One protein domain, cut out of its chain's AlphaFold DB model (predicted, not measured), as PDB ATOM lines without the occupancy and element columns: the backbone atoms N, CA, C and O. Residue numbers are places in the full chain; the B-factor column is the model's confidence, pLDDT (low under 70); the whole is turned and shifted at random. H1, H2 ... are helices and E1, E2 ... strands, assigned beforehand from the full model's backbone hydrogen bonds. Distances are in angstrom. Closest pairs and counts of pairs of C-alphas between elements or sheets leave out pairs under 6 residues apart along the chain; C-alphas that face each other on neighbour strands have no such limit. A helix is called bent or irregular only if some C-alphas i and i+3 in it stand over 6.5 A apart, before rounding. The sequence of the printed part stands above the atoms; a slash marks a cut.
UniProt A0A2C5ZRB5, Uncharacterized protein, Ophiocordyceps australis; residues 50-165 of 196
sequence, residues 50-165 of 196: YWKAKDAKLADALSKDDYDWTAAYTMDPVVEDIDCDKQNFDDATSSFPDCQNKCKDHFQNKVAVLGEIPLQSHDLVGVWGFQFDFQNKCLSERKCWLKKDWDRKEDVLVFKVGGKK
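Overview. This is residues 50 to 165 of the 196 residues of an uncharacterized protein of Ophiocordyceps australis (UniProt A0A2C5ZRB5). A bent hairpin of two strands, E1 and E2, stands in the middle, with H3 packed on one end of it and a group of three helices, H1, H2 and H4, on another side. In that group H1 and H4 run the same way, in part side by side, and H2 packs on H4. The printed part has 116 residues, with four named helices and two named strands in the order H1 H2 H3 E1 E2 H4; the sheet, E1 - E2, is antiparallel and the class is mixed. The whole is compact, with a radius of gyration of the C-alphas of 14.8 A and spans of 39 by 36 by 27 A.

Arrangement. Start at the hairpin of E1, residues 126 to 133, and E2, residues 138 to 146, where N 127 and O 145 are 2.8 A apart, within hydrogen-bond range. E1 bends by 60 degrees at residue 129, and E2 by 75 degrees at residue 141. Look next at H3, residues 97 to 106: its closest C-alphas to E1 are those of Lys 104 and Gly 126, 4.2 A. H4, residues 147 to 161, touches H2, residues 69 to 73, closest at the C-alphas of Lys 153 and Ala 72, 4.5 A. H1, residues 50 to 63, touches H4 with residues 58 to 62 alone, closest at the C-alphas of Leu 62 and Val 156, 6.3 A, at a shallow tilt of 12 degrees, the same way. H3 and H4 are apart. Every O i to N i+4 pair is within hydrogen-bond range in H1 and H4, against 5 of 6 in H3 and 0 of 1 in H2, where 2 of 2 O i to N i+3 pairs are.

Along the chain. Find C-alpha 50 at (230.032, 252.171, 196.219); from there H1 runs 20.5 A to C-alpha 63. H2 measures 8.3 A and H3 14.2 A. E1 measures 19.6 A and E2 20.5 A. H4 runs 20.7 A to C-alpha 161 at (256.678, 249.655, 191.888).

Size, cuts and confidence. The C-alphas of Ser 63 and Asn 88, the two farthest apart, are 40.6 A apart. The printed part has no cut. The links H2 to H3, in which residues 79 to 80 pair with 144 to 145 of E2, and H3 to E1 are long. Look for pLDDT under 70 at residues 93 to 94, 109 to 123, 140 and 161 to 165.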
ATOM      1  N   TYR A  50     229.236 253.363 196.488       82.62
ATOM      2  CA  TYR A  50     230.032 252.171 196.219       82.62
ATOM      3  C   TYR A  50     231.328 252.489 195.455       82.62
ATOM      4  O   TYR A  50     232.419 252.102 195.877       82.62
ATOM      5  N   TRP A  51     231.239 253.238 194.352       83.50
ATOM      6  CA  TRP A  51     232.421 253.587 193.557       83.50
ATOM      7  C   TRP A  51     233.278 254.661 194.214       83.50
ATOM      8  O   TRP A  51     234.503 254.553 194.178       83.50
ATOM      9  N   LYS A  52     232.659 255.627 194.901       87.62
ATOM     10  CA  LYS A  52     233.379 256.639 195.689       87.62
ATOM     11  C   LYS A  52     234.244 256.014 196.783       87.62
ATOM     12  O   LYS A  52     235.372 256.454 196.985       87.62
ATOM     13  N   ALA A  53     233.754 254.977 197.463       89.12
ATOM     14  CA  ALA A  53     234.530 254.269 198.481       89.12
ATOM     15  C   ALA A  53     235.781 253.599 197.886       89.12
ATOM     16  O   ALA A  53     236.869 253.687 198.456       89.12
ATOM     17  N   LYS A  54     235.652 252.981 196.706       90.62
ATOM     18  CA  LYS A  54     236.782 252.391 195.973       90.62
ATOM     19  C   LYS A  54     237.784 253.448 195.506       90.62
ATOM     20  O   LYS A  54     238.987 253.245 195.651       90.62
ATOM     21  N   ASP A  55     237.306 254.585 195.006       89.81
ATOM     22  CA  ASP A  55     238.169 255.691 194.576       89.81
ATOM     23  C   ASP A  55     238.914 256.335 195.757       89.81
ATOM     24  O   ASP A  55     240.075 256.712 195.619       89.81
ATOM     25  N   ALA A  56     238.303 256.384 196.945       92.75
ATOM     26  CA  ALA A  56     238.987 256.818 198.162       92.75
ATOM     27  C   ALA A  56     240.127 255.862 198.561       92.75
ATOM     28  O   ALA A  56     241.207 256.324 198.929       92.75
ATOM     29  N   LYS A  57     239.924 254.541 198.442       93.56
ATOM     30  CA  LYS A  57     240.982 253.542 198.681       93.56
ATOM     31  C   LYS A  57     242.126 253.662 197.677       93.56
ATOM     32  O   LYS A  57     243.285 253.576 198.071       93.56
ATOM     33  N   LEU A  58     241.806 253.897 196.404       93.25
ATOM     34  CA  LEU A  58     242.807 254.177 195.375       93.25
ATOM     35  C   LEU A  58     243.620 255.430 195.726       93.25
ATOM     36  O   LEU A  58     244.846 255.390 195.705       93.25
ATOM     37  N   ALA A  59     242.949 256.529 196.076       93.31
ATOM     38  CA  ALA A  59     243.616 257.776 196.437       93.31
ATOM     39  C   ALA A  59     244.531 257.611 197.662       93.31
ATOM     40  O   ALA A  59     245.656 258.103 197.650       93.31
ATOM     41  N   ASP A  60     244.085 256.882 198.691       94.00
ATOM     42  CA  ASP A  60     244.915 256.560 199.857       94.00
ATOM     43  C   ASP A  60     246.147 255.730 199.464       94.00
ATOM     44  O   ASP A  60     247.266 256.088 199.837       94.00
ATOM     45  N   ALA A  61     245.970 254.683 198.649       90.94
ATOM     46  CA  ALA A  61     247.075 253.857 198.165       90.94
ATOM     47  C   ALA A  61     248.110 254.687 197.387       90.94
ATOM     48  O   ALA A  61     249.307 254.555 197.636       90.94
ATOM     49  N   LEU A  62     247.660 255.580 196.503       90.50
ATOM     50  CA  LEU A  62     248.518 256.460 195.701       90.50
ATOM     51  C   LEU A  62     249.119 257.636 196.493       90.50
ATOM     52  O   LEU A  62     250.019 258.308 196.003       90.50
ATOM     53  N   SER A  63     248.642 257.912 197.709       90.81
ATOM     54  CA  SER A  63     249.186 258.990 198.550       90.81
ATOM     55  C   SER A  63     250.446 258.591 199.325       90.81
ATOM     56  O   SER A  63     251.177 259.456 199.810       90.81
ATOM     57  N   LYS A  64     250.699 257.286 199.456       83.69
ATOM     58  CA  LYS A  64     251.798 256.721 200.246       83.69
ATOM     59  C   LYS A  64     252.900 256.244 199.306       83.69
ATOM     60  O   LYS A  64     252.646 255.383 198.475       83.69
ATOM     61  N   ASP A  65     254.117 256.748 199.439       78.94
ATOM     62  CA  ASP A  65     255.274 256.263 198.672       78.94
ATOM     63  C   ASP A  65     256.097 255.285 199.526       78.94
ATOM     64  O   ASP A  65     257.168 255.601 200.039       78.94
ATOM     65  N   ASP A  66     255.503 254.125 199.805       78.00
ATOM     66  CA  ASP A  66     256.027 253.096 200.715       78.00
ATOM     67  C   ASP A  66     256.410 251.791 199.997       78.00
ATOM     68  O   ASP A  66     256.769 250.815 200.652       78.00
ATOM     69  N   TYR A  67     256.340 251.775 198.659       70.25
ATOM     70  CA  TYR A  67     256.568 250.599 197.809       70.25
ATOM     71  C   TYR A  67     255.678 249.381 198.136       70.25
ATOM     72  O   TYR A  67     255.922 248.284 197.624       70.25
ATOM     73  N   ASP A  68     254.617 249.549 198.939       80.25
ATOM     74  CA  ASP A  68     253.664 248.479 199.226       80.25
ATOM     75  C   ASP A  68     252.725 248.270 198.033       80.25
ATOM     76  O   ASP A  68     251.653 248.865 197.904       80.25
ATOM     77  N   TRP A  69     253.158 247.399 197.129       77.81
ATOM     78  CA  TRP A  69     252.412 247.002 195.942       77.81
ATOM     79  C   TRP A  69     251.166 246.170 196.268       77.81
ATOM     80  O   TRP A  69     250.245 246.113 195.451       77.81
ATOM     81  N   THR A  70     251.087 245.550 197.455       81.44
ATOM     82  CA  THR A  70     249.932 244.720 197.837       81.44
ATOM     83  C   THR A  70     248.666 245.557 198.026       81.44
ATOM     84  O   THR A  70     247.558 245.049 197.833       81.44
ATOM     85  N   ALA A  71     248.819 246.867 198.263       86.69
ATOM     86  CA  ALA A  71     247.736 247.851 198.267       86.69
ATOM     87  C   ALA A  71     246.918 247.860 196.956       86.69
ATOM     88  O   ALA A  71     245.747 248.244 196.948       86.69
ATOM     89  N   ALA A  72     247.490 247.376 195.846       85.31
ATOM     90  CA  ALA A  72     246.779 247.208 194.581       85.31
ATOM     91  C   ALA A  72     245.615 246.198 194.665       85.31
ATOM     92  O   ALA A  72     244.694 246.234 193.850       85.31
ATOM     93  N   TYR A  73     245.624 245.311 195.663       86.44
ATOM     94  CA  TYR A  73     244.634 244.247 195.844       86.44
ATOM     95  C   TYR A  73     243.640 244.526 196.982       86.44
ATOM     96  O   TYR A  73     242.695 243.763 197.168       86.44
ATOM     97  N   THR A  74     243.802 245.626 197.728       88.75
ATOM     98  CA  THR A  74     242.971 245.965 198.901       88.75
ATOM     99  C   THR A  74     241.826 246.944 198.590       88.75
ATOM    100  O   THR A  74     241.187 247.475 199.499       88.75
ATOM    101  N   MET A  75     241.545 247.196 197.306       88.75
ATOM    102  CA  MET A  75     240.514 248.135 196.821       88.75
ATOM    103  C   MET A  75     239.116 247.498 196.653       88.75
ATOM    104  O   MET A  75     238.324 247.919 195.806       88.75
ATOM    105  N   ASP A  76     238.824 246.460 197.442       88.56
ATOM    106  CA  ASP A  76     237.613 245.621 197.373       88.56
ATOM    107  C   ASP A  76     237.198 245.243 195.941       88.56
ATOM    108  O   ASP A  76     236.044 245.463 195.562       88.56
ATOM    109  N   PRO A  77     238.117 244.773 195.083       88.81
ATOM    110  CA  PRO A  77     237.837 244.619 193.663       88.81
ATOM    111  C   PRO A  77     236.704 243.618 193.407       88.81
ATOM    112  O   PRO A  77     236.556 242.624 194.116       88.81
ATOM    113  N   VAL A  78     235.912 243.863 192.362       89.00
ATOM    114  CA  VAL A  78     234.954 242.875 191.858       89.00
ATOM    115  C   VAL A  78     235.734 241.821 191.080       89.00
ATOM    116  O   VAL A  78     236.167 242.058 189.948       89.00
ATOM    117  N   VAL A  79     235.927 240.669 191.716       88.12
ATOM    118  CA  VAL A  79     236.673 239.531 191.177       88.12
ATOM    119  C   VAL A  79     235.855 238.268 191.375       88.12
ATOM    120  O   VAL A  79     235.414 237.975 192.485       88.12
ATOM    121  N   GLU A  80     235.667 237.508 190.304       90.12
ATOM    122  CA  GLU A  80     234.918 236.258 190.334       90.12
ATOM    123  C   GLU A  80     235.734 235.118 189.738       90.12
ATOM    124  O   GLU A  80     236.477 235.296 188.768       90.12
ATOM    125  N   ASP A  81     235.587 233.934 190.326       90.75
ATOM    126  CA  ASP A  81     235.990 232.713 189.646       90.75
ATOM    127  C   ASP A  81     234.898 232.330 188.646       90.75
ATOM    128  O   ASP A  81     233.708 232.367 188.972       90.75
ATOM    129  N   ILE A  82     235.302 232.006 187.422       90.31
ATOM    130  CA  ILE A  82     234.390 231.683 186.326       90.31
ATOM    131  C   ILE A  82     234.655 230.267 185.843       90.31
ATOM    132  O   ILE A  82     235.789 229.786 185.871       90.31
ATOM    133  N   ASP A  83     233.601 229.612 185.368       90.50
ATOM    134  CA  ASP A  83     233.710 228.272 184.809       90.50
ATOM    135  C   ASP A  83     234.353 228.315 183.415       90.50
ATOM    136  O   ASP A  83     233.725 228.665 182.406       90.50
ATOM    137  N   CYS A  84     235.641 227.995 183.364       89.56
ATOM    138  CA  CYS A  84     236.437 227.974 182.150       89.56
ATOM    139  C   CYS A  84     237.481 226.857 182.172       89.56
ATOM    140  O   CYS A  84     237.874 226.357 183.227       89.56
ATOM    141  N   ASP A  85     237.950 226.484 180.987       88.00
ATOM    142  CA  ASP A  85     239.013 225.512 180.809       88.00
ATOM    143  C   ASP A  85     240.371 226.120 181.195       88.00
ATOM    144  O   ASP A  85     241.020 226.828 180.421       88.00
ATOM    145  N   LYS A  86     240.788 225.825 182.431       84.31
ATOM    146  CA  LYS A  86     242.096 226.193 182.995       84.31
ATOM    147  C   LYS A  86     243.204 225.189 182.640       84.31
ATOM    148  O   LYS A  86     244.329 225.370 183.093       84.31
ATOM    149  N   GLN A  87     242.912 224.123 181.888       84.62
ATOM    150  CA  GLN A  87     243.904 223.118 181.476       84.62
ATOM    151  C   GLN A  87     244.477 223.410 180.088       84.62
ATOM    152  O   GLN A  87     245.616 223.049 179.801       84.62
ATOM    153  N   ASN A  88     243.713 224.094 179.239       81.38
ATOM    154  CA  ASN A  88     244.125 224.442 177.885       81.38
ATOM    155  C   ASN A  88     244.901 225.772 177.844       81.38
ATOM    156  O   ASN A  88     244.358 226.825 177.496       81.38
ATOM    157  N   PHE A  89     246.172 225.719 178.248       79.38
ATOM    158  CA  PHE A  89     247.111 226.827 178.084       79.38
ATOM    159  C   PHE A  89     247.664 226.848 176.653       79.38
ATOM    160  O   PHE A  89     248.169 225.841 176.160       79.38
ATOM    161  N   ASP A  90     247.581 228.001 175.995       73.69
ATOM    162  CA  ASP A  90     248.197 228.233 174.692       73.69
ATOM    163  C   ASP A  90     249.601 228.814 174.890       73.69
ATOM    164  O   ASP A  90     249.757 229.993 175.219       73.69
ATOM    165  N   ASP A  91     250.624 227.988 174.657       70.88
ATOM    166  CA  ASP A  91     252.033 228.374 174.768       70.88
ATOM    167  C   ASP A  91     252.415 229.516 173.813       70.88
ATOM    168  O   ASP A  91     253.216 230.383 174.171       70.88
ATOM    169  N   ALA A  92     251.836 229.558 172.607       70.56
ATOM    170  CA  ALA A  92     252.204 230.540 171.587       70.56
ATOM    171  C   ALA A  92     251.774 231.956 171.985       70.56
ATOM    172  O   ALA A  92     252.485 232.934 171.735       70.56
ATOM    173  N   THR A  93     250.613 232.069 172.628       63.66
ATOM    174  CA  THR A  93     250.080 233.342 173.127       63.66
ATOM    175  C   THR A  93     250.312 233.540 174.624       63.66
ATOM    176  O   THR A  93     250.021 234.615 175.149       63.66
ATOM    177  N   SER A  94     250.876 232.539 175.307       67.31
ATOM    178  CA  SER A  94     251.040 232.492 176.763       67.31
ATOM    179  C   SER A  94     249.737 232.835 177.501       67.31
ATOM    180  O   SER A  94     249.709 233.664 178.418       67.31
ATOM    181  N   SER A  95     248.629 232.237 177.059       73.44
ATOM    182  CA  SER A  95     247.279 232.621 177.474       73.44
ATOM    183  C   SER A  95     246.367 231.424 177.768       73.44
ATOM    184  O   SER A  95     246.688 230.285 177.450       73.44
ATOM    185  N   PHE A  96     245.218 231.690 178.398       82.06
ATOM    186  CA  PHE A  96     244.125 230.725 178.578       82.06
ATOM    187  C   PHE A  96     242.924 231.195 177.746       82.06
ATOM    188  O   PHE A  96     242.123 231.990 178.259       82.06
ATOM    189  N   PRO A  97     242.793 230.772 176.475       84.75
ATOM    190  CA  PRO A  97     241.839 231.375 175.547       84.75
ATOM    191  C   PRO A  97     240.378 231.265 176.003       84.75
ATOM    192  O   PRO A  97     239.643 232.247 175.926       84.75
ATOM    193  N   ASP A  98     239.955 230.106 176.528       88.81
ATOM    194  CA  ASP A  98     238.577 229.916 177.015       88.81
ATOM    195  C   ASP A  98     238.263 230.862 178.182       88.81
ATOM    196  O   ASP A  98     237.267 231.588 178.158       88.81
ATOM    197  N   CYS A  99     239.159 230.931 179.168       89.69
ATOM    198  CA  CYS A  99     239.001 231.814 180.319       89.69
ATOM    199  C   CYS A  99     239.014 233.298 179.933       89.69
ATOM    200  O   CYS A  99     238.207 234.070 180.447       89.69
ATOM    201  N   GLN A 100     239.889 233.713 179.012       88.06
ATOM    202  CA  GLN A 100     239.919 235.094 178.523       88.06
ATOM    203  C   GLN A 100     238.622 235.472 177.807       88.06
ATOM    204  O   GLN A 100     238.042 236.518 178.105       88.06
ATOM    205  N   ASN A 101     238.144 234.608 176.907       88.06
ATOM    206  CA  ASN A 101     236.928 234.854 176.140       88.06
ATOM    207  C   ASN A 101     235.694 234.912 177.044       88.06
ATOM    208  O   ASN A 101     234.939 235.878 176.981       88.06
ATOM    209  N   LYS A 102     235.522 233.932 177.938       90.69
ATOM    210  CA  LYS A 102     234.394 233.916 178.877       90.69
ATOM    211  C   LYS A 102     234.436 235.090 179.850       90.69
ATOM    212  O   LYS A 102     233.401 235.691 180.123       90.69
ATOM    213  N   CYS A 103     235.620 235.454 180.340       90.06
ATOM    214  CA  CYS A 103     235.758 236.572 181.267       90.06
ATOM    215  C   CYS A 103     235.354 237.904 180.630       90.06
ATOM    216  O   CYS A 103     234.651 238.694 181.259       90.06
ATOM    217  N   LYS A 104     235.740 238.142 179.371       87.12
ATOM    218  CA  LYS A 104     235.454 239.390 178.652       87.12
ATOM    219  C   LYS A 104     233.975 239.787 178.701       87.12
ATOM    220  O   LYS A 104     233.673 240.962 178.918       87.12
ATOM    221  N   ASP A 105     233.079 238.815 178.562       83.00
ATOM    222  CA  ASP A 105     231.635 239.050 178.484       83.00
ATOM    223  C   ASP A 105     230.903 238.809 179.819       83.00
ATOM    224  O   ASP A 105     229.734 239.167 179.964       83.00
ATOM    225  N   HIS A 106     231.599 238.270 180.829       86.44
ATOM    226  CA  HIS A 106     231.031 237.856 182.122       86.44
ATOM    227  C   HIS A 106     230.279 238.973 182.856       86.44
ATOM    228  O   HIS A 106     229.199 238.768 183.413       86.44
ATOM    229  N   PHE A 107     230.837 240.184 182.838       81.12
ATOM    230  CA  PHE A 107     230.311 241.321 183.591       81.12
ATOM    231  C   PHE A 107     229.308 242.182 182.807       81.12
ATOM    232  O   PHE A 107     228.528 242.907 183.428       81.12
ATOM    233  N   GLN A 108     229.233 242.041 181.478       73.38
ATOM    234  CA  GLN A 108     228.389 242.885 180.622       73.38
ATOM    235  C   GLN A 108     226.905 242.821 181.015       73.38
ATOM    236  O   GLN A 108     226.223 243.838 180.985       73.38
ATOM    237  N   ASN A 109     226.422 241.653 181.459       61.69
ATOM    238  CA  ASN A 109     225.025 241.449 181.870       61.69
ATOM    239  C   ASN A 109     224.812 241.438 183.396       61.69
ATOM    240  O   ASN A 109     223.676 241.538 183.859       61.69
ATOM    241  N   LYS A 110     225.881 241.296 184.191       61.97
ATOM    242  CA  LYS A 110     225.801 241.065 185.646       61.97
ATOM    243  C   LYS A 110     225.880 242.357 186.467       61.97
ATOM    244  O   LYS A 110     225.289 242.456 187.539       61.97
ATOM    245  N   VAL A 111     226.578 243.372 185.955       57.38
ATOM    246  CA  VAL A 111     226.903 244.603 186.701       57.38
ATOM    247  C   VAL A 111     225.750 245.618 186.725       57.38
ATOM    248  O   VAL A 111     225.810 246.593 187.471       57.38
ATOM    249  N   ALA A 112     224.636 245.342 186.038       53.56
ATOM    250  CA  ALA A 112     223.404 246.128 186.170       53.56
ATOM    251  C   ALA A 112     222.929 246.229 187.640       53.56
ATOM    252  O   ALA A 112     222.310 247.214 188.031       53.56
ATOM    253  N   VAL A 113     223.273 245.235 188.472       53.84
ATOM    254  CA  VAL A 113     222.855 245.124 189.880       53.84
ATOM    255  C   VAL A 113     223.844 245.779 190.864       53.84
ATOM    256  O   VAL A 113     223.468 246.082 191.990       53.84
ATOM    257  N   LEU A 114     225.091 246.059 190.460       55.00
ATOM    258  CA  LEU A 114     226.128 246.632 191.344       55.00
ATOM    259  C   LEU A 114     226.110 248.174 191.406       55.00
ATOM    260  O   LEU A 114     227.000 248.782 192.000       55.00
ATOM    261  N   GLY A 115     225.100 248.809 190.805       51.97
ATOM    262  CA  GLY A 115     224.898 250.261 190.861       51.97
ATOM    263  C   GLY A 115     224.250 250.876 189.621       51.97
ATOM    264  O   GLY A 115     224.628 251.985 189.270       51.97
ATOM    265  N   GLU A 116     223.343 250.163 188.937       52.81
ATOM    266  CA  GLU A 116     222.637 250.636 187.729       52.81
ATOM    267  C   GLU A 116     223.571 251.189 186.635       52.81
ATOM    268  O   GLU A 116     223.288 252.184 185.973       52.81
ATOM    269  N   ILE A 117     224.715 250.529 186.421       54.59
ATOM    270  CA  ILE A 117     225.646 250.928 185.363       54.59
ATOM    271  C   ILE A 117     225.033 250.579 183.998       54.59
ATOM    272  O   ILE A 117     224.639 249.427 183.786       54.59
ATOM    273  N   PRO A 118     224.976 251.529 183.049       52.69
ATOM    274  CA  PRO A 118     224.467 251.267 181.713       52.69
ATOM    275  C   PRO A 118     225.235 250.129 181.034       52.69
ATOM    276  O   PRO A 118     226.461 250.191 180.926       52.69
ATOM    277  N   LEU A 119     224.503 249.136 180.511       51.06
ATOM    278  CA  LEU A 119     225.019 247.907 179.876       51.06
ATOM    279  C   LEU A 119     226.046 248.142 178.743       51.06
ATOM    280  O   LEU A 119     226.719 247.212 178.320       51.06
ATOM    281  N   GLN A 120     226.171 249.374 178.240       51.38
ATOM    282  CA  GLN A 120     227.043 249.746 177.122       51.38
ATOM    283  C   GLN A 120     228.383 250.377 177.538       51.38
ATOM    284  O   GLN A 120     229.148 250.804 176.675       51.38
ATOM    285  N   SER A 121     228.694 250.481 178.834       59.59
ATOM    286  CA  SER A 121     229.982 251.045 179.256       59.59
ATOM    287  C   SER A 121     231.144 250.090 178.935       59.59
ATOM    288  O   SER A 121     231.117 248.916 179.301       59.59
ATOM    289  N   HIS A 122     232.200 250.613 178.295       62.25
ATOM    290  CA  HIS A 122     233.449 249.886 178.005       62.25
ATOM    291  C   HIS A 122     234.140 249.312 179.257       62.25
ATOM    292  O   HIS A 122     235.005 248.445 179.133       62.25
ATOM    293  N   ASP A 123     233.744 249.760 180.448       64.25
ATOM    294  CA  ASP A 123     234.286 249.318 181.733       64.25
ATOM    295  C   ASP A 123     233.558 248.093 182.317       64.25
ATOM    296  O   ASP A 123     233.967 247.580 183.358       64.25
ATOM    297  N   LEU A 124     232.501 247.606 181.652       71.44
ATOM    298  CA  LEU A 124     231.739 246.411 182.045       71.44
ATOM    299  C   LEU A 124     232.302 245.097 181.494       71.44
ATOM    300  O   LEU A 124     231.688 244.046 181.658       71.44
ATOM    301  N   VAL A 125     233.449 245.137 180.824       82.75
ATOM    302  CA  VAL A 125     234.132 243.921 180.372       82.75
ATOM    303  C   VAL A 125     234.949 243.306 181.502       82.75
ATOM    304  O   VAL A 125     235.404 244.004 182.412       82.75
ATOM    305  N   GLY A 126     235.138 241.992 181.448       86.19
ATOM    306  CA  GLY A 126     236.058 241.311 182.347       86.19
ATOM    307  C   GLY A 126     237.483 241.247 181.808       86.19
ATOM    308  O   GLY A 126     237.715 241.224 180.599       86.19
ATOM    309  N   VAL A 127     238.448 241.193 182.723       87.00
ATOM    310  CA  VAL A 127     239.869 240.980 182.441       87.00
ATOM    311  C   VAL A 127     240.345 239.742 183.197       87.00
ATOM    312  O   VAL A 127     240.228 239.661 184.419       87.00
ATOM    313  N   TRP A 128     240.883 238.761 182.470       86.44
ATOM    314  CA  TRP A 128     241.399 237.526 183.061       86.44
ATOM    315  C   TRP A 128     242.830 237.718 183.566       86.44
ATOM    316  O   TRP A 128     243.782 237.777 182.778       86.44
ATOM    317  N   GLY A 129     243.010 237.776 184.884       81.62
ATOM    318  CA  GLY A 129     244.293 238.145 185.472       81.62
ATOM    319  C   GLY A 129     244.487 237.659 186.899       81.62
ATOM    320  O   GLY A 129     243.588 237.092 187.511       81.62
ATOM    321  N   PHE A 130     245.698 237.838 187.413       79.50
ATOM    322  CA  PHE A 130     246.112 237.261 188.688       79.50
ATOM    323  C   PHE A 130     245.488 237.959 189.897       79.50
ATOM    324  O   PHE A 130     245.417 239.187 189.950       79.50
ATOM    325  N   GLN A 131     245.078 237.151 190.870       81.88
ATOM    326  CA  GLN A 131     244.609 237.560 192.184       81.88
ATOM    327  C   GLN A 131     245.696 237.306 193.225       81.88
ATOM    328  O   GLN A 131     246.337 236.260 193.214       81.88
ATOM    329  N   PHE A 132     245.867 238.259 194.139       79.75
ATOM    330  CA  PHE A 132     246.741 238.081 195.289       79.75
ATOM    331  C   PHE A 132     246.037 237.306 196.396       79.75
ATOM    332  O   PHE A 132     244.949 237.675 196.851       79.75
ATOM    333  N   ASP A 133     246.686 236.228 196.811       80.62
ATOM    334  CA  ASP A 133     246.386 235.455 197.996       80.62
ATOM    335  C   ASP A 133     247.158 236.057 199.174       80.62
ATOM    336  O   ASP A 133     248.367 235.875 199.309       80.62
ATOM    337  N   PHE A 134     246.452 236.779 200.044       78.94
ATOM    338  CA  PHE A 134     247.041 237.391 201.236       78.94
ATOM    339  C   PHE A 134     247.477 236.370 202.298       78.94
ATOM    340  O   PHE A 134     248.312 236.709 203.138       78.94
ATOM    341  N   GLN A 135     246.932 235.148 202.288       79.88
ATOM    342  CA  GLN A 135     247.313 234.102 203.241       79.88
ATOM    343  C   GLN A 135     248.675 233.523 202.866       79.88
ATOM    344  O   GLN A 135     249.577 233.478 203.701       79.88
ATOM    345  N   ASN A 136     248.834 233.155 201.594       74.94
ATOM    346  CA  ASN A 136     250.070 232.569 201.072       74.94
ATOM    347  C   ASN A 136     251.059 233.615 200.535       74.94
ATOM    348  O   ASN A 136     252.176 233.276 200.159       74.94
ATOM    349  N   LYS A 137     250.661 234.893 200.511       72.19
ATOM    350  CA  LYS A 137     251.413 236.029 199.956       72.19
ATOM    351  C   LYS A 137     251.889 235.787 198.520       72.19
ATOM    352  O   LYS A 137     253.027 236.104 198.180       72.19
ATOM    353  N   CYS A 138     251.007 235.255 197.676       71.50
ATOM    354  CA  CYS A 138     251.342 234.855 196.309       71.50
ATOM    355  C   CYS A 138     250.244 235.208 195.288       71.50
ATOM    356  O   CYS A 138     249.104 235.484 195.646       71.50
ATOM    357  N   LEU A 139     250.590 235.184 193.997       72.75
ATOM    358  CA  LEU A 139     249.693 235.309 192.843       72.75
ATOM    359  C   LEU A 139     249.363 233.935 192.226       72.75
ATOM    360  O   LEU A 139     249.562 233.717 191.035       72.75
ATOM    361  N   SER A 140     248.884 232.991 193.035       64.56
ATOM    362  CA  SER A 140     248.692 231.591 192.621       64.56
ATOM    363  C   SER A 140     247.542 231.375 191.632       64.56
ATOM    364  O   SER A 140     247.536 230.388 190.897       64.56
ATOM    365  N   GLU A 141     246.558 232.278 191.593       74.31
ATOM    366  CA  GLU A 141     245.317 232.064 190.848       74.31
ATOM    367  C   GLU A 141     244.992 233.224 189.910       74.31
ATOM    368  O   GLU A 141     245.005 234.396 190.296       74.31
ATOM    369  N   ARG A 142     244.606 232.893 188.673       81.94
ATOM    370  CA  ARG A 142     243.931 233.839 187.778       81.94
ATOM    371  C   ARG A 142     242.428 233.800 188.036       81.94
ATOM    372  O   ARG A 142     241.855 232.727 188.209       81.94
ATOM    373  N   LYS A 143     241.810 234.979 188.059       89.31
ATOM    374  CA  LYS A 143     240.372 235.201 188.238       89.31
ATOM    375  C   LYS A 143     239.872 236.243 187.245       89.31
ATOM    376  O   LYS A 143     240.665 236.916 186.580       89.31
ATOM    377  N   CYS A 144     238.556 236.357 187.118       89.75
ATOM    378  CA  CYS A 144     237.935 237.331 186.241       89.75
ATOM    379  C   CYS A 144     237.671 238.629 187.002       89.75
ATOM    380  O   CYS A 144     236.881 238.658 187.942       89.75
ATOM    381  N   TRP A 145     238.340 239.702 186.591       90.75
ATOM    382  CA  TRP A 145     238.237 241.025 187.198       90.75
ATOM    383  C   TRP A 145     237.294 241.909 186.407       90.75
ATOM    384  O   TRP A 145     237.358 241.910 185.182       90.75
ATOM    385  N   LEU A 146     236.495 242.739 187.071       88.06
ATOM    386  CA  LEU A 146     235.863 243.863 186.385       88.06
ATOM    387  C   LEU A 146     236.946 244.824 185.874       88.06
ATOM    388  O   LEU A 146     237.819 245.226 186.650       88.06
ATOM    389  N   LYS A 147     236.872 245.246 184.604       85.62
ATOM    390  CA  LYS A 147     237.906 246.084 183.975       85.62
ATOM    391  C   LYS A 147     238.258 247.321 184.799       85.62
ATOM    392  O   LYS A 147     239.436 247.604 184.982       85.62
ATOM    393  N   LYS A 148     237.270 248.036 185.340       85.56
ATOM    394  CA  LYS A 148     237.549 249.238 186.139       85.56
ATOM    395  C   LYS A 148     238.401 248.943 187.374       85.56
ATOM    396  O   LYS A 148     239.317 249.697 187.682       85.56
ATOM    397  N   ASP A 149     238.116 247.853 188.082       88.44
ATOM    398  CA  ASP A 149     238.904 247.459 189.253       88.44
ATOM    399  C   ASP A 149     240.283 246.916 188.853       88.44
ATOM    400  O   ASP A 149     241.264 247.178 189.549       88.44
ATOM    401  N   TRP A 150     240.383 246.244 187.700       87.69
ATOM    402  CA  TRP A 150     241.671 245.888 187.104       87.69
ATOM    403  C   TRP A 150     242.522 247.128 186.800       87.69
ATOM    404  O   TRP A 150     243.694 247.171 187.168       87.69
ATOM    405  N   ASP A 151     241.940 248.161 186.190       85.44
ATOM    406  CA  ASP A 151     242.651 249.396 185.856       85.44
ATOM    407  C   ASP A 151     243.149 250.122 187.117       85.44
ATOM    408  O   ASP A 151     244.291 250.577 187.138       85.44
ATOM    409  N   ARG A 152     242.338 250.172 188.188       88.81
ATOM    410  CA  ARG A 152     242.762 250.727 189.489       88.81
ATOM    411  C   ARG A 152     243.936 249.949 190.081       88.81
ATOM    412  O   ARG A 152     244.887 250.553 190.574       88.81
ATOM    413  N   LYS A 153     243.883 248.614 190.026       87.88
ATOM    414  CA  LYS A 153     244.988 247.740 190.452       87.88
ATOM    415  C   LYS A 153     246.264 248.079 189.674       87.88
ATOM    416  O   LYS A 153     247.314 248.268 190.280       87.88
ATOM    417  N   GLU A 154     246.171 248.214 188.353       84.19
ATOM    418  CA  GLU A 154     247.302 248.604 187.500       84.19
ATOM    419  C   GLU A 154     247.856 249.998 187.837       84.19
ATOM    420  O   GLU A 154     249.071 250.171 187.861       84.19
ATOM    421  N   ASP A 155     247.002 250.978 188.153       86.88
ATOM    422  CA  ASP A 155     247.441 252.311 188.595       86.88
ATOM    423  C   ASP A 155     248.312 252.248 189.855       86.88
ATOM    424  O   ASP A 155     249.379 252.866 189.905       86.88
ATOM    425  N   VAL A 156     247.896 251.466 190.856       85.88
ATOM    426  CA  VAL A 156     248.673 251.297 192.093       85.88
ATOM    427  C   VAL A 156     249.993 250.578 191.822       85.88
ATOM    428  O   VAL A 156     251.026 251.029 192.308       85.88
ATOM    429  N   LEU A 157     249.992 249.502 191.026       80.81
ATOM    430  CA  LEU A 157     251.225 248.778 190.691       80.81
ATOM    431  C   LEU A 157     252.229 249.675 189.952       80.81
ATOM    432  O   LEU A 157     253.412 249.693 190.290       80.81
ATOM    433  N   VAL A 158     251.762 250.471 188.989       80.31
ATOM    434  CA  VAL A 158     252.606 251.432 188.266       80.31
ATOM    435  C   VAL A 158     253.214 252.462 189.208       80.31
ATOM    436  O   VAL A 158     254.413 252.726 189.127       80.31
ATOM    437  N   PHE A 159     252.397 253.030 190.096       79.75
ATOM    438  CA  PHE A 159     252.837 254.058 191.030       79.75
ATOM    439  C   PHE A 159     253.836 253.518 192.058       79.75
ATOM    440  O   PHE A 159     254.906 254.092 192.231       79.75
ATOM    441  N   LYS A 160     253.503 252.405 192.720       77.38
ATOM    442  CA  LYS A 160     254.280 251.853 193.841       77.38
ATOM    443  C   LYS A 160     255.588 251.222 193.410       77.38
ATOM    444  O   LYS A 160     256.553 251.247 194.162       77.38
ATOM    445  N   VAL A 161     255.597 250.578 192.248       69.38
ATOM    446  CA  VAL A 161     256.678 249.655 191.888       69.38
ATOM    447  C   VAL A 161     257.512 250.165 190.717       69.38
ATOM    448  O   VAL A 161     258.604 249.660 190.479       69.38
ATOM    449  N   GLY A 162     257.042 251.212 190.035       56.25
ATOM    450  CA  GLY A 162     257.697 251.759 188.858       56.25
ATOM    451  C   GLY A 162     257.539 250.814 187.672       56.25
ATOM    452  O   GLY A 162     258.253 249.826 187.533       56.25
ATOM    453  N   GLY A 163     256.598 251.130 186.787       59.31
ATOM    454  CA  GLY A 163     256.396 250.363 185.566       59.31
ATOM    455  C   GLY A 163     255.413 251.006 184.601       59.31
ATOM    456  O   GLY A 163     255.027 252.162 184.750       59.31
ATOM    457  N   LYS A 164     254.992 250.248 183.591       57.66
ATOM    458  CA  LYS A 164     253.868 250.606 182.715       57.66
ATOM    459  C   LYS A 164     252.674 249.733 183.067       57.66
ATOM    460  O   LYS A 164     252.875 248.567 183.399       57.66
ATOM    461  N   LYS A 165     251.458 250.287 182.958       58.25
ATOM    462  CA  LYS A 165     250.223 249.495 183.065       58.25
ATOM    463  C   LYS A 165     250.345 248.304 182.126       58.25
ATOM    464  O   LYS A 165     250.842 248.486 181.013       58.25
TER     465      LYS A 165